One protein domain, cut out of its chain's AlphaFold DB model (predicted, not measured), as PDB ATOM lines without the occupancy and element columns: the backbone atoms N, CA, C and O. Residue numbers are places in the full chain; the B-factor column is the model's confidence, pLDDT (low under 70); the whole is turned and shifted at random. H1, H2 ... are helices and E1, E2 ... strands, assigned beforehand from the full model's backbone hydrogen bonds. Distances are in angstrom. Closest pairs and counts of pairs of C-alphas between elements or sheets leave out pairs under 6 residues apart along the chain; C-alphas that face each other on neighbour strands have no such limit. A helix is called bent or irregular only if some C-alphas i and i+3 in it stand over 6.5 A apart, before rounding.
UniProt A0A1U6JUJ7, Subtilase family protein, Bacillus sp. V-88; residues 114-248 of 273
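AT A GLANCE: This is residues 114 to 248 of the 273 residues of the protein "Subtilase family protein" of Bacillus sp. V-88 (UniProt A0A1U6JUJ7). A twisted parallel sheet of five strands makes the core, with helices over both faces: H3 and H4 side by side on one face, the kinked H2 on the other. The small helix H1 lies off the sheet, close to H2, and a loop, residues 221 to 227, sticks out. The printed part has 135 residues with four named helices and five named strands, in the order E1 H1 E2 H2 E3 H3 E4 H4 E5; the sheet's order is E2 E3 E1 E4 E5. The class is mixed, helices and strands, and the whole is compact and rounded, with a radius of gyration of the C-alphas of 15.1 A and spans of 40 by 35 by 32 A.

IN THESE COORDINATES: The strands are E2, residues 131 to 137, 15.0 A long; E3, 174 to 179, 16.0 A; E1, 114 to 118, 12.1 A, beginning at C-alpha 114 (476.573, 215.118, 864.730); E4, 211 to 214, 10.2 A; and E5, 244 to 247, 9.7 A, ending at C-alpha 247 (472.765, 226.582, 860.353). The helices are H3, 191 to 205, 21.3 A; H2, 147 to 163, 20.6 A; H4, 229 to 241, 18.6 A; and H1, 125 to 128, 5.2 A. H2 is irregular, with C-alphas 157 and 160 7.9 A apart, and has a kink of 68 degrees near residue 157.

HOW THE PARTS SIT: E2 and E5 are edge strands. Within hydrogen-bond range are N 136 and O 177 of E2 and E3, 2.9 A; N 116 and O 176 of E1 and E3, 2.9 A; N 213 and O 115 of E4 and E1, 2.8 A; N 214 and O 246 of E4 and E5, 2.8 A. H3 is on the sheet at a height of 8.8 A, over E3 and E1; its closest C-alphas to E2 are Val 201 and Tyr 136, 7.0 A. H4, on the same face, touches H3 at a shallow tilt of 13 degrees, the same way; their closest C-alphas are Ile 237 and Arg 199, 6.2 A. H2 is on the opposite face at a height of 11.4 A; its closest C-alphas to E1 are Gly 149 and Asp 118, 5.2 A. H1 and H2 are close but not clearly touching, C-alphas of Leu 127 and Gly 154 7.4 A apart. In H3 and H4 every O i to N i+4 pair is within hydrogen-bond range, in H2 11 of 13; H1 is too short for such a pair.

THE WHOLE: The two C-alphas farthest apart, of Pro 125 and Ser 225, are 45.8 A apart. The printed part has no cut. The links E3 to H3 and E4 to H4 are long. Mean pLDDT of the printed part is 87.4; residues 168 to 169 and 217 to 227 are under 70.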
ATOM      1  N   VAL A 114     477.105 213.759 864.870       96.94
ATOM      2  CA  VAL A 114     476.573 215.118 864.730       96.94
ATOM      3  C   VAL A 114     476.002 215.585 866.064       96.94
ATOM      4  O   VAL A 114     475.163 214.913 866.666       96.94
ATOM      5  N   GLY A 115     476.455 216.744 866.537       98.00
ATOM      6  CA  GLY A 115     475.825 217.436 867.656       98.00
ATOM      7  C   GLY A 115     474.609 218.228 867.187       98.00
ATOM      8  O   GLY A 115     474.692 218.986 866.226       98.00
ATOM      9  N   ILE A 116     473.468 218.057 867.844       97.25
ATOM     10  CA  ILE A 116     472.227 218.757 867.502       97.25
ATOM     11  C   ILE A 116     472.014 219.865 868.534       97.25
ATOM     12  O   ILE A 116     471.695 219.571 869.683       97.25
ATOM     13  N   LEU A 117     472.227 221.113 868.110       96.81
ATOM     14  CA  LEU A 117     472.000 222.338 868.880       96.81
ATOM     15  C   LEU A 117     470.534 222.751 868.708       96.81
ATOM     16  O   LEU A 117     470.182 223.370 867.703       96.81
ATOM     17  N   ASP A 118     469.671 222.362 869.646       94.12
ATOM     18  CA  ASP A 118     468.218 222.532 869.501       94.12
ATOM     19  C   ASP A 118     467.490 222.625 870.865       94.12
ATOM     20  O   ASP A 118     468.106 222.963 871.875       94.12
ATOM     21  N   THR A 119     466.185 222.335 870.923       93.25
ATOM     22  CA  THR A 119     465.346 222.313 872.139       93.25
ATOM     23  C   THR A 119     465.470 221.020 872.957       93.25
ATOM     24  O   THR A 119     464.867 220.868 874.022       93.25
ATOM     25  N   GLY A 120     466.270 220.076 872.459       94.69
ATOM     26  CA  GLY A 120     466.515 218.764 873.044       94.69
ATOM     27  C   GLY A 120     465.763 217.628 872.350       94.69
ATOM     28  O   GLY A 120     464.754 217.830 871.678       94.69
ATOM     29  N   ILE A 121     466.266 216.404 872.518       95.69
ATOM     30  CA  ILE A 121     465.770 215.209 871.819       95.69
ATOM     31  C   ILE A 121     465.104 214.261 872.813       95.69
ATOM     32  O   ILE A 121     465.753 213.777 873.746       95.69
ATOM     33  N   ALA A 122     463.836 213.930 872.586       94.81
ATOM     34  CA  ALA A 122     463.077 213.008 873.416       94.81
ATOM     35  C   ALA A 122     463.695 211.602 873.393       94.81
ATOM     36  O   ALA A 122     464.210 211.135 872.374       94.81
ATOM     37  N   ASP A 123     463.619 210.901 874.524       92.56
ATOM     38  CA  ASP A 123     464.099 209.524 874.636       92.56
ATOM     39  C   ASP A 123     463.061 208.553 874.062       92.56
ATOM     40  O   ASP A 123     462.294 207.914 874.781       92.56
ATOM     41  N   ILE A 124     463.026 208.476 872.731       91.50
ATOM     42  CA  ILE A 124     462.135 207.591 871.979       91.50
ATOM     43  C   ILE A 124     462.893 206.360 871.449       91.50
ATOM     44  O   ILE A 124     464.056 206.488 871.048       91.50
ATOM     45  N   PRO A 125     462.266 205.165 871.400       89.50
ATOM     46  CA  PRO A 125     462.910 203.937 870.914       89.50
ATOM     47  C   PRO A 125     463.544 204.058 869.524       89.50
ATOM     48  O   PRO A 125     464.549 203.424 869.239       89.50
ATOM     49  N   GLN A 126     462.967 204.900 868.671       88.94
ATOM     50  CA  GLN A 126     463.399 205.142 867.301       88.94
ATOM     51  C   GLN A 126     464.786 205.793 867.217       88.94
ATOM     52  O   GLN A 126     465.527 205.535 866.275       88.94
ATOM     53  N   LEU A 127     465.140 206.639 868.188       91.94
ATOM     54  CA  LEU A 127     466.394 207.398 868.203       91.94
ATOM     55  C   LEU A 127     467.376 206.903 869.271       91.94
ATOM     56  O   LEU A 127     468.553 207.254 869.216       91.94
ATOM     57  N   SER A 128     466.935 206.082 870.226       91.88
ATOM     58  CA  SER A 128     467.741 205.665 871.381       91.88
ATOM     59  C   SER A 128     469.064 205.001 870.985       91.88
ATOM     60  O   SER A 128     470.104 205.345 871.542       91.88
ATOM     61  N   SER A 129     469.053 204.124 869.975       92.19
ATOM     62  CA  SER A 129     470.257 203.455 869.458       92.19
ATOM     63  C   SER A 129     471.205 204.399 868.707       92.19
ATOM     64  O   SER A 129     472.387 204.093 868.539       92.19
ATOM     65  N   TRP A 130     470.713 205.552 868.253       94.94
ATOM     66  CA  TRP A 130     471.491 206.566 867.541       94.94
ATOM     67  C   TRP A 130     472.068 207.630 868.480       94.94
ATOM     68  O   TRP A 130     473.124 208.190 868.180       94.94
ATOM     69  N   LYS A 131     471.430 207.877 869.631       95.69
ATOM     70  CA  LYS A 131     471.913 208.822 870.645       95.69
ATOM     71  C   LYS A 131     473.211 208.339 871.293       95.69
ATOM     72  O   LYS A 131     473.364 207.165 871.632       95.69
ATOM     73  N   ILE A 132     474.135 209.268 871.507       95.56
ATOM     74  CA  ILE A 132     475.370 209.035 872.257       95.56
ATOM     75  C   ILE A 132     475.478 209.974 873.454       95.56
ATOM     76  O   ILE A 132     475.007 211.109 873.430       95.56
ATOM     77  N   GLY A 133     476.157 209.497 874.496       94.38
ATOM     78  CA  GLY A 133     476.398 210.282 875.701       94.38
ATOM     79  C   GLY A 133     475.117 210.637 876.459       94.38
ATOM     80  O   GLY A 133     474.060 210.035 876.279       94.38
ATOM     81  N   LYS A 134     475.242 211.606 877.365       95.38
ATOM     82  CA  LYS A 134     474.102 212.223 878.049       95.38
ATOM     83  C   LYS A 134     473.796 213.554 877.380       95.38
ATOM     84  O   LYS A 134     474.737 214.233 876.974       95.38
ATOM     85  N   ARG A 135     472.512 213.928 877.342       96.62
ATOM     86  CA  ARG A 135     472.085 215.268 876.928       96.62
ATOM     87  C   ARG A 135     472.896 216.323 877.674       96.62
ATOM     88  O   ARG A 135     473.040 216.241 878.896       96.62
ATOM     89  N   TYR A 136     473.383 217.308 876.939       98.00
ATOM     90  CA  TYR A 136     473.905 218.536 877.509       98.00
ATOM     91  C   TYR A 136     472.821 219.615 877.463       98.00
ATOM     92  O   TYR A 136     472.122 219.744 876.461       98.00
ATOM     93  N   THR A 137     472.657 220.371 878.548       96.69
ATOM     94  CA  THR A 137     471.732 221.507 878.601       96.69
ATOM     95  C   THR A 137     472.084 222.452 879.747       96.69
ATOM     96  O   THR A 137     472.534 222.003 880.805       96.69
ATOM     97  N   ASN A 138     471.842 223.746 879.543       94.12
ATOM     98  CA  ASN A 138     471.918 224.785 880.574       94.12
ATOM     99  C   ASN A 138     470.590 224.941 881.342       94.12
ATOM    100  O   ASN A 138     470.506 225.725 882.287       94.12
ATOM    101  N   TYR A 139     469.558 224.182 880.959       94.31
ATOM    102  CA  TYR A 139     468.198 224.333 881.456       94.31
ATOM    103  C   TYR A 139     467.749 223.136 882.301       94.31
ATOM    104  O   TYR A 139     468.086 221.986 882.003       94.31
ATOM    105  N   PRO A 140     466.936 223.362 883.347       93.38
ATOM    106  CA  PRO A 140     466.204 222.285 883.995       93.38
ATOM    107  C   PRO A 140     465.300 221.555 882.999       93.38
ATOM    108  O   PRO A 140     464.647 222.171 882.164       93.38
ATOM    109  N   GLU A 141     465.170 220.240 883.147       90.44
ATOM    110  CA  GLU A 141     464.328 219.432 882.254       90.44
ATOM    111  C   GLU A 141     462.859 219.889 882.223       90.44
ATOM    112  O   GLU A 141     462.206 219.811 881.189       90.44
ATOM    113  N   ALA A 142     462.359 220.440 883.334       92.06
ATOM    114  CA  ALA A 142     460.992 220.946 883.455       92.06
ATOM    115  C   ALA A 142     460.670 222.149 882.546       92.06
ATOM    116  O   ALA A 142     459.500 222.507 882.434       92.06
ATOM    117  N   VAL A 143     461.680 222.782 881.940       92.25
ATOM    118  CA  VAL A 143     461.503 223.913 881.016       92.25
ATOM    119  C   VAL A 143     461.973 223.590 879.599       92.25
ATOM    120  O   VAL A 143     462.222 224.499 878.818       92.25
ATOM    121  N   LEU A 144     462.117 222.308 879.255       93.06
ATOM    122  CA  LEU A 144     462.463 221.869 877.905       93.06
ATOM    123  C   LEU A 144     461.231 221.344 877.166       93.06
ATOM    124  O   LEU A 144     460.398 220.638 877.732       93.06
ATOM    125  N   ASN A 145     461.172 221.631 875.867       92.62
ATOM    126  CA  ASN A 145     460.203 221.041 874.951       92.62
ATOM    127  C   ASN A 145     460.945 220.298 873.843       92.62
ATOM    128  O   ASN A 145     461.507 220.903 872.934       92.62
ATOM    129  N   PHE A 146     460.918 218.971 873.898       93.69
ATOM    130  CA  PHE A 146     461.710 218.129 873.002       93.69
ATOM    131  C   PHE A 146     461.142 217.978 871.587       93.69
ATOM    132  O   PHE A 146     461.716 217.244 870.785       93.69
ATOM    133  N   SER A 147     460.004 218.600 871.270       90.06
ATOM    134  CA  SER A 147     459.290 218.333 870.014       90.06
ATOM    135  C   SER A 147     460.132 218.700 868.788       90.06
ATOM    136  O   SER A 147     460.345 217.850 867.922       90.06
ATOM    137  N   HIS A 148     460.681 219.920 868.753       89.81
ATOM    138  CA  HIS A 148     461.469 220.409 867.621       89.81
ATOM    139  C   HIS A 148     462.798 219.647 867.476       89.81
ATOM    140  O   HIS A 148     463.069 219.076 866.418       89.81
ATOM    141  N   GLY A 149     463.577 219.503 868.555       92.25
ATOM    142  CA  GLY A 149     464.842 218.764 868.497       92.25
ATOM    143  C   GLY A 149     464.676 217.289 868.114       92.25
ATOM    144  O   GLY A 149     465.482 216.749 867.352       92.25
ATOM    145  N   THR A 150     463.598 216.634 868.557       92.88
ATOM    146  CA  THR A 150     463.266 215.257 868.137       92.88
ATOM    147  C   THR A 150     462.935 215.181 866.653       92.88
ATOM    148  O   THR A 150     463.380 214.255 865.975       92.88
ATOM    149  N   PHE A 151     462.176 216.150 866.138       89.81
ATOM    150  CA  PHE A 151     461.858 216.240 864.718       89.81
ATOM    151  C   PHE A 151     463.128 216.405 863.873       89.81
ATOM    152  O   PHE A 151     463.361 215.615 862.958       89.81
ATOM    153  N   VAL A 152     463.999 217.352 864.236       90.38
ATOM    154  CA  VAL A 152     465.281 217.594 863.556       90.38
ATOM    155  C   VAL A 152     466.160 216.342 863.561       90.38
ATOM    156  O   VAL A 152     466.670 215.946 862.513       90.38
ATOM    157  N   ALA A 153     466.289 215.669 864.707       92.50
ATOM    158  CA  ALA A 153     467.029 214.412 864.816       92.50
ATOM    159  C   ALA A 153     466.441 213.300 863.933       92.50
ATOM    160  O   ALA A 153     467.179 212.538 863.308       92.50
ATOM    161  N   GLY A 154     465.111 213.223 863.849       90.38
ATOM    162  CA  GLY A 154     464.409 212.289 862.974       90.38
ATOM    163  C   GLY A 154     464.697 212.544 861.495       90.38
ATOM    164  O   GLY A 154     465.017 211.603 860.773       90.38
ATOM    165  N   ILE A 155     464.644 213.799 861.044       88.06
ATOM    166  CA  ILE A 155     464.977 214.163 859.658       88.06
ATOM    167  C   ILE A 155     466.446 213.859 859.349       88.06
ATOM    168  O   ILE A 155     466.739 213.283 858.303       88.06
ATOM    169  N   LEU A 156     467.360 214.174 860.268       89.12
ATOM    170  CA  LEU A 156     468.793 213.935 860.089       89.12
ATOM    171  C   LEU A 156     469.119 212.445 859.902       89.12
ATOM    172  O   LEU A 156     469.937 212.095 859.053       89.12
ATOM    173  N   ASN A 157     468.468 211.561 860.661       89.25
ATOM    174  CA  ASN A 157     468.737 210.122 860.604       89.25
ATOM    175  C   ASN A 157     467.874 209.362 859.591       89.25
ATOM    176  O   ASN A 157     468.308 208.329 859.082       89.25
ATOM    177  N   PHE A 158     466.651 209.824 859.326       87.06
ATOM    178  CA  PHE A 158     465.647 209.065 858.577       87.06
ATOM    179  C   PHE A 158     465.106 209.797 857.348       87.06
ATOM    180  O   PHE A 158     464.248 209.242 856.668       87.06
ATOM    181  N   GLY A 159     465.608 210.992 857.021       84.06
ATOM    182  CA  GLY A 159     465.167 211.787 855.870       84.06
ATOM    183  C   GLY A 159     465.179 211.006 854.554       84.06
ATOM    184  O   GLY A 159     464.170 210.969 853.859       84.06
ATOM    185  N   ASP A 160     466.262 210.279 854.266       81.75
ATOM    186  CA  ASP A 160     466.379 209.448 853.055       81.75
ATOM    187  C   ASP A 160     465.301 208.351 852.989       81.75
ATOM    188  O   ASP A 160     464.727 208.070 851.934       81.75
ATOM    189  N   VAL A 161     464.972 207.751 854.138       82.19
ATOM    190  CA  VAL A 161     463.931 206.717 854.243       82.19
ATOM    191  C   VAL A 161     462.538 207.333 854.101       82.19
ATOM    192  O   VAL A 161     461.685 206.776 853.410       82.19
ATOM    193  N   LEU A 162     462.313 208.494 854.720       79.50
ATOM    194  CA  LEU A 162     461.065 209.253 854.637       79.50
ATOM    195  C   LEU A 162     460.783 209.702 853.195       79.50
ATOM    196  O   LEU A 162     459.645 209.597 852.733       79.50
ATOM    197  N   GLU A 163     461.819 210.115 852.463       77.19
ATOM    198  CA  GLU A 163     461.755 210.542 851.060       77.19
ATOM    199  C   GLU A 163     461.826 209.380 850.052       77.19
ATOM    200  O   GLU A 163     461.523 209.559 848.868       77.19
ATOM    201  N   GLY A 164     462.213 208.180 850.496       73.00
ATOM    202  CA  GLY A 164     462.417 207.010 849.636       73.00
ATOM    203  C   GLY A 164     463.548 207.189 848.616       73.00
ATOM    204  O   GLY A 164     463.507 206.588 847.539       73.00
ATOM    205  N   LYS A 165     464.525 208.049 848.920       77.00
ATOM    206  CA  LYS A 165     465.641 208.432 848.045       77.00
ATOM    207  C   LYS A 165     466.919 208.562 848.862       77.00
ATOM    208  O   LYS A 165     466.896 209.094 849.960       77.00
ATOM    209  N   GLU A 166     468.030 208.114 848.295       77.25
ATOM    210  CA  GLU A 166     469.350 208.243 848.911       77.25
ATOM    211  C   GLU A 166     469.938 209.621 848.572       77.25
ATOM    212  O   GLU A 166     470.348 209.856 847.432       77.25
ATOM    213  N   TYR A 167     469.939 210.546 849.536       75.19
ATOM    214  CA  TYR A 167     470.550 211.870 849.388       75.19
ATOM    215  C   TYR A 167     471.874 211.980 850.136       75.19
ATOM    216  O   TYR A 167     472.793 212.645 849.662       75.19
ATOM    217  N   THR A 168     471.977 211.347 851.303       67.94
ATOM    218  CA  THR A 168     473.113 211.544 852.211       67.94
ATOM    219  C   THR A 168     474.301 210.639 851.889       67.94
ATOM    220  O   THR A 168     475.428 210.952 852.269       67.94
ATOM    221  N   GLY A 169     474.070 209.518 851.193       69.50
ATOM    222  CA  GLY A 169     475.092 208.497 850.928       69.50
ATOM    223  C   GLY A 169     475.622 207.813 852.198       69.50
ATOM    224  O   GLY A 169     476.654 207.143 852.159       69.50
ATOM    225  N   THR A 170     474.940 207.994 853.335       71.69
ATOM    226  CA  THR A 170     475.240 207.361 854.623       71.69
ATOM    227  C   THR A 170     473.991 206.640 855.133       71.69
ATOM    228  O   THR A 170     472.866 206.963 854.766       71.69
ATOM    229  N   LYS A 171     474.180 205.632 855.992       76.00
ATOM    230  CA  LYS A 171     473.070 204.877 856.600       76.00
ATOM    231  C   LYS A 171     472.500 205.529 857.870       76.00
ATOM    232  O   LYS A 171     471.669 204.912 858.532       76.00
ATOM    233  N   GLY A 172     472.979 206.714 858.245       84.62
ATOM    234  CA  GLY A 172     472.578 207.435 859.451       84.62
ATOM    235  C   GLY A 172     473.769 208.014 860.213       84.62
ATOM    236  O   GLY A 172     474.928 207.831 859.843       84.62
ATOM    237  N   PHE A 173     473.475 208.713 861.305       91.31
ATOM    238  CA  PHE A 173     474.464 209.426 862.111       91.31
ATOM    239  C   PHE A 173     474.280 209.083 863.585       91.31
ATOM    240  O   PHE A 173     473.155 208.914 864.062       91.31
ATOM    241  N   LYS A 174     475.378 209.012 864.341       95.44
ATOM    242  CA  LYS A 174     475.278 209.082 865.801       95.44
ATOM    243  C   LYS A 174     474.983 210.526 866.181       95.44
ATOM    244  O   LYS A 174     475.606 211.443 865.656       95.44
ATOM    245  N   ILE A 175     474.035 210.721 867.086       96.75
ATOM    246  CA  ILE A 175     473.550 212.052 867.449       96.75
ATOM    247  C   ILE A 175     473.868 212.362 868.905       96.75
ATOM    248  O   ILE A 175     473.632 211.549 869.801       96.75
ATOM    249  N   PHE A 176     474.410 213.549 869.144       98.19
ATOM    250  CA  PHE A 176     474.598 214.092 870.480       98.19
ATOM    251  C   PHE A 176     473.555 215.181 870.738       98.19
ATOM    252  O   PHE A 176     473.396 216.104 869.944       98.19
ATOM    253  N   ASP A 177     472.828 215.039 871.842       97.94
ATOM    254  CA  ASP A 177     471.703 215.895 872.222       97.94
ATOM    255  C   ASP A 177     472.206 217.119 873.008       97.94
ATOM    256  O   ASP A 177     472.594 216.986 874.173       97.94
ATOM    257  N   ALA A 178     472.226 218.295 872.375       97.94
ATOM    258  CA  ALA A 178     472.615 219.561 872.992       97.94
ATOM    259  C   ALA A 178     471.420 220.529 873.022       97.94
ATOM    260  O   ALA A 178     471.164 221.277 872.078       97.94
ATOM    261  N   ALA A 179     470.682 220.516 874.135       96.81
ATOM    262  CA  ALA A 179     469.516 221.368 874.328       96.81
ATOM    263  C   ALA A 179     469.945 222.777 874.779       96.81
ATOM    264  O   ALA A 179     470.145 223.024 875.974       96.81
ATOM    265  N   VAL A 180     470.108 223.674 873.804       95.81
ATOM    266  CA  VAL A 180     470.586 225.061 873.964       95.81
ATOM    267  C   VAL A 180     469.460 226.099 873.942       95.81
ATOM    268  O   VAL A 180     469.725 227.280 874.165       95.81
ATOM    269  N   VAL A 181     468.215 225.669 873.706       92.75
ATOM    270  CA  VAL A 181     467.006 226.507 873.732       92.75
ATOM    271  C   VAL A 181     465.947 225.902 874.663       92.75
ATOM    272  O   VAL A 181     465.680 224.702 874.568       92.75
ATOM    273  N   PRO A 182     465.329 226.698 875.559       92.88
ATOM    274  CA  PRO A 182     464.248 226.232 876.418       92.88
ATOM    275  C   PRO A 182     462.899 226.222 875.682       92.88
ATOM    276  O   PRO A 182     462.771 226.690 874.551       92.88
ATOM    277  N   ASP A 183     461.862 225.722 876.348       90.00
ATOM    278  CA  ASP A 183     460.479 225.906 875.919       90.00
ATOM    279  C   ASP A 183     460.118 227.399 875.920       90.00
ATOM    280  O   ASP A 183     459.981 228.040 876.967       90.00
ATOM    281  N   GLN A 184     459.917 227.939 874.721       83.50
ATOM    282  CA  GLN A 184     459.664 229.359 874.507       83.50
ATOM    283  C   GLN A 184     458.291 229.828 875.001       83.50
ATOM    284  O   GLN A 184     458.091 231.017 875.279       83.50
ATOM    285  N   SER A 185     457.349 228.899 875.209       82.06
ATOM    286  CA  SER A 185     456.087 229.214 875.883       82.06
ATOM    287  C   SER A 185     456.323 229.618 877.344       82.06
ATOM    288  O   SER A 185     455.643 230.506 877.872       82.06
ATOM    289  N   LEU A 186     457.357 229.055 877.974       83.88
ATOM    290  CA  LEU A 186     457.739 229.324 879.355       83.88
ATOM    291  C   LEU A 186     458.721 230.497 879.429       83.88
ATOM    292  O   LEU A 186     458.431 231.499 880.088       83.88
ATOM    293  N   GLU A 187     459.814 230.450 878.672       81.75
ATOM    294  CA  GLU A 187     460.925 231.400 878.782       81.75
ATOM    295  C   GLU A 187     461.456 231.841 877.413       81.75
ATOM    296  O   GLU A 187     461.736 231.023 876.546       81.75
ATOM    297  N   SER A 188     461.613 233.151 877.213       81.94
ATOM    298  CA  SER A 188     462.253 233.692 876.009       81.94
ATOM    299  C   SER A 188     463.773 233.628 876.134       81.94
ATOM    300  O   SER A 188     464.302 233.969 877.189       81.94
ATOM    301  N   ILE A 189     464.471 233.320 875.044       86.38
ATOM    302  CA  ILE A 189     465.938 233.313 874.979       86.38
ATOM    303  C   ILE A 189     466.435 234.424 874.049       86.38
ATOM    304  O   ILE A 189     465.849 234.672 872.993       86.38
ATOM    305  N   SER A 190     467.497 235.121 874.455       88.06
ATOM    306  CA  SER A 190     468.126 236.160 873.636       88.06
ATOM    307  C   SER A 190     469.201 235.599 872.699       88.06
ATOM    308  O   SER A 190     469.741 234.518 872.929       88.06
ATOM    309  N   GLU A 191     469.569 236.365 871.664       89.00
ATOM    310  CA  GLU A 191     470.745 236.066 870.821       89.00
ATOM    311  C   GLU A 191     472.013 235.866 871.664       89.00
ATOM    312  O   GLU A 191     472.786 234.945 871.407       89.00
ATOM    313  N   GLY A 192     472.202 236.687 872.702       90.62
ATOM    314  CA  GLY A 192     473.357 236.592 873.588       90.62
ATOM    315  C   GLY A 192     473.398 235.296 874.401       90.62
ATOM    316  O   GLY A 192     474.433 234.635 874.436       90.62
ATOM    317  N   ASP A 193     472.271 234.911 875.007       93.12
ATOM    318  CA  ASP A 193     472.142 233.650 875.756       93.12
ATOM    319  C   ASP A 193     472.395 232.433 874.859       93.12
ATOM    320  O   ASP A 193     473.123 231.518 875.235       93.12
ATOM    321  N   LEU A 194     471.829 232.436 873.647       93.25
ATOM    322  CA  LEU A 194     472.014 231.345 872.695       93.25
ATOM    323  C   LEU A 194     473.491 231.180 872.309       93.25
ATOM    324  O   LEU A 194     473.987 230.055 872.267       93.25
ATOM    325  N   ILE A 195     474.200 232.286 872.052       94.69
ATOM    326  CA  ILE A 195     475.636 232.264 871.733       94.69
ATOM    327  C   ILE A 195     476.440 231.649 872.882       94.69
ATOM    328  O   ILE A 195     477.310 230.819 872.629       94.69
ATOM    329  N   GLU A 196     476.159 232.030 874.129       96.31
ATOM    330  CA  GLU A 196     476.856 231.485 875.300       96.31
ATOM    331  C   GLU A 196     476.589 229.987 875.472       96.31
ATOM    332  O   GLU A 196     477.542 229.220 875.615       96.31
ATOM    333  N   ASN A 197     475.330 229.553 875.361       97.00
ATOM    334  CA  ASN A 197     474.962 228.138 875.453       97.00
ATOM    335  C   ASN A 197     475.654 227.292 874.371       97.00
ATOM    336  O   ASN A 197     476.185 226.219 874.662       97.00
ATOM    337  N   ILE A 198     475.663 227.770 873.118       97.44
ATOM    338  CA  ILE A 198     476.334 227.085 872.002       97.44
ATOM    339  C   ILE A 198     477.841 227.025 872.248       97.44
ATOM    340  O   ILE A 198     478.444 225.964 872.092       97.44
ATOM    341  N   ARG A 199     478.453 228.145 872.641       98.00
ATOM    342  CA  ARG A 199     479.889 228.207 872.918       98.00
ATOM    343  C   ARG A 199     480.280 227.200 873.996       98.00
ATOM    344  O   ARG A 199     481.202 226.424 873.776       98.00
ATOM    345  N   GLU A 200     479.547 227.156 875.108       97.94
ATOM    346  CA  GLU A 200     479.856 226.266 876.231       97.94
ATOM    347  C   GLU A 200     479.784 224.782 875.835       97.94
ATOM    348  O   GLU A 200     480.694 224.005 876.144       97.94
ATOM    349  N   VAL A 201     478.730 224.369 875.117       98.25
ATOM    350  CA  VAL A 201     478.591 222.965 874.701       98.25
ATOM    351  C   VAL A 201     479.612 222.575 873.637       98.25
ATOM    352  O   VAL A 201     480.166 221.476 873.704       98.25
ATOM    353  N   VAL A 202     479.898 223.460 872.679       98.31
ATOM    354  CA  VAL A 202     480.878 223.193 871.624       98.31
ATOM    355  C   VAL A 202     482.274 223.085 872.224       98.31
ATOM    356  O   VAL A 202     482.939 222.082 871.984       98.31
ATOM    357  N   GLU A 203     482.695 224.033 873.064       97.62
ATOM    358  CA  GLU A 203     484.011 224.009 873.723       97.62
ATOM    359  C   GLU A 203     484.219 222.738 874.556       97.62
ATOM    360  O   GLU A 203     485.306 222.167 874.583       97.62
ATOM    361  N   LYS A 204     483.164 222.239 875.204       97.88
ATOM    362  CA  LYS A 204     483.233 221.027 876.026       97.88
ATOM    363  C   LYS A 204     483.319 219.729 875.219       97.88
ATOM    364  O   LYS A 204     483.761 218.709 875.750       97.88
ATOM    365  N   HIS A 205     482.846 219.735 873.974       97.94
ATOM    366  CA  HIS A 205     482.659 218.523 873.174       97.94
ATOM    367  C   HIS A 205     483.419 218.526 871.837       97.94
ATOM    368  O   HIS A 205     483.393 217.512 871.135       97.94
ATOM    369  N   SER A 206     484.142 219.598 871.508       96.56
ATOM    370  CA  SER A 206     484.879 219.791 870.250       96.56
ATOM    371  C   SER A 206     485.994 218.773 870.005       96.56
ATOM    372  O   SER A 206     486.331 218.507 868.851       96.56
ATOM    373  N   ASP A 207     486.516 218.137 871.056       95.75
ATOM    374  CA  ASP A 207     487.482 217.037 870.934       95.75
ATOM    375  C   ASP A 207     486.886 215.801 870.236       95.75
ATOM    376  O   ASP A 207     487.601 215.060 869.564       95.75
ATOM    377  N   ASN A 208     485.576 215.568 870.387       94.31
ATOM    378  CA  ASN A 208     484.903 214.355 869.904       94.31
ATOM    379  C   ASN A 208     483.815 214.632 868.857       94.31
ATOM    380  O   ASN A 208     483.414 213.717 868.139       94.31
ATOM    381  N   ILE A 209     483.310 215.865 868.778       97.31
ATOM    382  CA  ILE A 209     482.212 216.255 867.892       97.31
ATOM    383  C   ILE A 209     482.671 217.416 867.021       97.31
ATOM    384  O   ILE A 209     482.836 218.544 867.487       97.31
ATOM    385  N   LYS A 210     482.858 217.119 865.734       97.19
ATOM    386  CA  LYS A 210     483.366 218.073 864.741       97.19
ATOM    387  C   LYS A 210     482.292 218.699 863.865       97.19
ATOM    388  O   LYS A 210     482.568 219.692 863.204       97.19
ATOM    389  N   VAL A 211     481.078 218.154 863.872       97.12
ATOM    390  CA  VAL A 211     479.956 218.657 863.076       97.12
ATOM    391  C   VAL A 211     478.767 218.903 863.988       97.12
ATOM    392  O   VAL A 211     478.377 218.028 864.763       97.12
ATOM    393  N   TRP A 212     478.185 220.089 863.872       97.88
ATOM    394  CA  TRP A 212     477.043 220.542 864.648       97.88
ATOM    395  C   TRP A 212     475.948 221.058 863.718       97.88
ATOM    396  O   TRP A 212     476.233 221.732 862.732       97.88
ATOM    397  N   ASN A 213     474.693 220.761 864.038       95.38
ATOM    398  CA  ASN A 213     473.522 221.265 863.332       95.38
ATOM    399  C   ASN A 213     472.734 222.213 864.242       95.38
ATOM    400  O   ASN A 213     472.333 221.812 865.334       95.38
ATOM    401  N   LEU A 214     472.476 223.430 863.763       92.62
ATOM    402  CA  LEU A 214     471.670 224.459 864.415       92.62
ATOM    403  C   LEU A 214     470.434 224.770 863.558       92.62
ATOM    404  O   LEU A 214     470.513 225.491 862.560       92.62
ATOM    405  N   SER A 215     469.275 224.264 863.975       84.50
ATOM    406  CA  SER A 215     468.005 224.431 863.250       84.50
ATOM    407  C   SER A 215     467.101 225.514 863.846       84.50
ATOM    408  O   SER A 215     465.893 225.485 863.647       84.50
ATOM    409  N   ILE A 216     467.671 226.485 864.561       80.75
ATOM    410  CA  ILE A 216     466.924 227.523 865.281       80.75
ATOM    411  C   ILE A 216     466.869 228.834 864.468       80.75
ATOM    412  O   ILE A 216     467.863 229.261 863.857       80.75
ATOM    413  N   GLY A 217     465.689 229.463 864.446       69.56
ATOM    414  CA  GLY A 217     465.400 230.724 863.759       69.56
ATOM    415  C   GLY A 217     465.608 231.967 864.633       69.56
ATOM    416  O   GLY A 217     465.630 231.898 865.859       69.56
ATOM    417  N   ILE A 218     465.774 233.124 863.988       65.44
ATOM    418  CA  ILE A 218     465.741 234.444 864.636       65.44
ATOM    419  C   ILE A 218     464.842 235.338 863.793       65.44
ATOM    420  O   ILE A 218     465.119 235.524 862.605       65.44
ATOM    421  N   GLU A 219     463.805 235.921 864.390       53.62
ATOM    422  CA  GLU A 219     463.033 236.973 863.734       53.62
ATOM    423  C   GLU A 219     463.789 238.308 863.822       53.62
ATOM    424  O   GLU A 219     463.698 239.051 864.799       53.62
ATOM    425  N   GLN A 220     464.563 238.630 862.783       52.88
ATOM    426  CA  GLN A 220     464.930 240.014 862.477       52.88
ATOM    427  C   GLN A 220     464.858 240.261 860.971       52.88
ATOM    428  O   GLN A 220     465.605 239.669 860.188       52.88
ATOM    429  N   GLU A 221     463.994 241.192 860.556       41.44
ATOM    430  CA  GLU A 221     464.027 241.763 859.209       41.44
ATOM    431  C   GLU A 221     465.300 242.612 859.059       41.44
ATOM    432  O   GLU A 221     465.345 243.799 859.377       41.44
ATOM    433  N   HIS A 222     466.393 242.009 858.588       43.03
ATOM    434  CA  HIS A 222     467.633 242.753 858.399       43.03
ATOM    435  C   HIS A 222     467.498 243.810 857.292       43.03
ATOM    436  O   HIS A 222     467.352 243.506 856.103       43.03
ATOM    437  N   LYS A 223     467.679 245.081 857.666       36.34
ATOM    438  CA  LYS A 223     468.125 246.115 856.728       36.34
ATOM    439  C   LYS A 223     469.595 245.875 856.381       36.34
ATOM    440  O   LYS A 223     470.465 246.037 857.220       36.34
ATOM    441  N   ASN A 224     469.813 245.489 855.124       37.56
ATOM    442  CA  ASN A 224     471.041 245.504 854.318       37.56
ATOM    443  C   ASN A 224     472.403 245.758 855.015       37.56
ATOM    444  O   ASN A 224     472.655 246.834 855.547       37.56
ATOM    445  N   SER A 225     473.341 244.853 854.699       36.34
ATOM    446  CA  SER A 225     474.807 245.022 854.572       36.34
ATOM    447  C   SER A 225     475.735 244.650 855.732       36.34
ATOM    448  O   SER A 225     476.941 244.611 855.504       36.34
ATOM    449  N   GLU A 226     475.226 244.243 856.892       42.78
ATOM    450  CA  GLU A 226     476.053 243.635 857.945       42.78
ATOM    451  C   GLU A 226     475.749 242.134 858.046       42.78
ATOM    452  O   GLU A 226     474.584 241.731 858.004       42.78
ATOM    453  N   PHE A 227     476.788 241.295 858.132       52.88
ATOM    454  CA  PHE A 227     476.626 239.893 858.534       52.88
ATOM    455  C   PHE A 227     475.810 239.844 859.831       52.88
ATOM    456  O   PHE A 227     475.993 240.709 860.694       52.88
ATOM    457  N   SER A 228     474.911 238.861 859.988       72.12
ATOM    458  CA  SER A 228     474.187 238.739 861.255       72.12
ATOM    459  C   SER A 228     475.204 238.572 862.380       72.12
ATOM    460  O   SER A 228     476.210 237.868 862.234       72.12
ATOM    461  N   ARG A 229     474.986 239.262 863.501       77.62
ATOM    462  CA  ARG A 229     475.925 239.195 864.622       77.62
ATOM    463  C   ARG A 229     476.010 237.772 865.177       77.62
ATOM    464  O   ARG A 229     477.104 237.340 865.528       77.62
ATOM    465  N   LEU A 230     474.911 237.012 865.140       84.50
ATOM    466  CA  LEU A 230     474.950 235.569 865.357       84.50
ATOM    467  C   LEU A 230     475.960 234.864 864.434       84.50
ATOM    468  O   LEU A 230     476.750 234.070 864.927       84.50
ATOM    469  N   GLY A 231     475.971 235.150 863.129       86.88
ATOM    470  CA  GLY A 231     476.927 234.558 862.185       86.88
ATOM    471  C   GLY A 231     478.382 234.800 862.592       86.88
ATOM    472  O   GLY A 231     479.144 233.849 862.698       86.88
ATOM    473  N   VAL A 232     478.728 236.043 862.951       89.88
ATOM    474  CA  VAL A 232     480.070 236.385 863.475       89.88
ATOM    475  C   VAL A 232     480.417 235.555 864.713       89.88
ATOM    476  O   VAL A 232     481.560 235.123 864.873       89.88
ATOM    477  N   ALA A 233     479.438 235.323 865.591       92.62
ATOM    478  CA  ALA A 233     479.644 234.524 866.786       92.62
ATOM    479  C   ALA A 233     479.836 233.035 866.500       92.62
ATOM    480  O   ALA A 233     480.734 232.415 867.068       92.62
ATOM    481  N   LEU A 234     479.040 232.475 865.591       93.75
ATOM    482  CA  LEU A 234     479.178 231.087 865.159       93.75
ATOM    483  C   LEU A 234     480.506 230.857 864.433       93.75
ATOM    484  O   LEU A 234     481.169 229.865 864.714       93.75
ATOM    485  N   ASP A 235     480.937 231.777 863.568       93.25
ATOM    486  CA  ASP A 235     482.240 231.718 862.893       93.25
ATOM    487  C   ASP A 235     483.390 231.707 863.905       93.25
ATOM    488  O   ASP A 235     484.259 230.842 863.848       93.25
ATOM    489  N   ASN A 236     483.346 232.578 864.917       95.88
ATOM    490  CA  ASN A 236     484.362 232.568 865.967       95.88
ATOM    491  C   ASN A 236     484.371 231.261 866.780       95.88
ATOM    492  O   ASN A 236     485.447 230.773 867.117       95.88
ATOM    493  N   ILE A 237     483.202 230.694 867.100       97.75
ATOM    494  CA  ILE A 237     483.113 229.406 867.806       97.75
ATOM    495  C   ILE A 237     483.687 228.276 866.941       97.75
ATOM    496  O   ILE A 237     484.411 227.431 867.469       97.75
ATOM    497  N   GLN A 238     483.393 228.267 865.635       97.31
ATOM    498  CA  GLN A 238     483.929 227.296 864.676       97.31
ATOM    499  C   GLN A 238     485.458 227.356 864.612       97.31
ATOM    500  O   GLN A 238     486.111 226.328 864.793       97.31
ATOM    501  N   ASP A 239     486.017 228.556 864.441       96.75
ATOM    502  CA  ASP A 239     487.463 228.777 864.325       96.75
ATOM    503  C   ASP A 239     488.219 228.382 865.603       96.75
ATOM    504  O   ASP A 239     489.280 227.762 865.537       96.75
ATOM    505  N   GLU A 240     487.686 228.723 866.781       97.50
ATOM    506  CA  GLU A 240     488.347 228.448 868.067       97.50
ATOM    507  C   GLU A 240     488.370 226.964 868.430       97.50
ATOM    508  O   GLU A 240     489.271 226.517 869.140       97.50
ATOM    509  N   ASN A 241     487.383 226.210 867.951       97.69
ATOM    510  CA  ASN A 241     487.170 224.820 868.342       97.69
ATOM    511  C   ASN A 241     487.484 223.813 867.230       97.69
ATOM    512  O   ASN A 241     487.403 222.604 867.470       97.69
ATOM    513  N   ASP A 242     487.842 224.293 866.034       97.44
ATOM    514  CA  ASP A 242     488.040 223.468 864.841       97.44
ATOM    515  C   ASP A 242     486.821 222.556 864.616       97.44
ATOM    516  O   ASP A 242     486.915 221.325 864.662       97.44
ATOM    517  N   VAL A 243     485.641 223.177 864.492       97.94
ATOM    518  CA  VAL A 243     484.358 222.501 864.242       97.94
ATOM    519  C   VAL A 243     483.590 223.172 863.105       97.94
ATOM    520  O   VAL A 243     483.811 224.336 862.787       97.94
ATOM    521  N   LEU A 244     482.632 222.445 862.538       96.88
ATOM    522  CA  LEU A 244     481.678 222.939 861.552       96.88
ATOM    523  C   LEU A 244     480.287 223.067 862.182       96.88
ATOM    524  O   LEU A 244     479.740 222.073 862.660       96.88
ATOM    525  N   ILE A 245     479.696 224.262 862.141       95.38
ATOM    526  CA  ILE A 245     478.313 224.524 862.554       95.38
ATOM    527  C   ILE A 245     477.476 224.813 861.306       95.38
ATOM    528  O   ILE A 245     477.623 225.837 860.643       95.38
ATOM    529  N   ILE A 246     476.553 223.908 860.998       91.69
ATOM    530  CA  ILE A 246     475.601 224.038 859.898       91.69
ATOM    531  C   ILE A 246     474.336 224.685 860.451       91.69
ATOM    532  O   ILE A 246     473.679 224.112 861.320       91.69
ATOM    533  N   LYS A 247     473.980 225.868 859.947       85.25
ATOM    534  CA  LYS A 247     472.765 226.582 860.353       85.25
ATOM    535  C   LYS A 247     471.718 226.586 859.237       85.25
ATOM    536  O   LYS A 247     472.038 226.842 858.075       85.25
ATOM    537  N   SER A 248     470.452 226.356 859.593       72.81
ATOM    538  CA  SER A 248     469.329 226.509 858.663       72.81
ATOM    539  C   SER A 248     469.120 227.977 858.243       72.81
ATOM    540  O   SER A 248     469.321 228.922 859.018       72.81
TER     541      SER A 248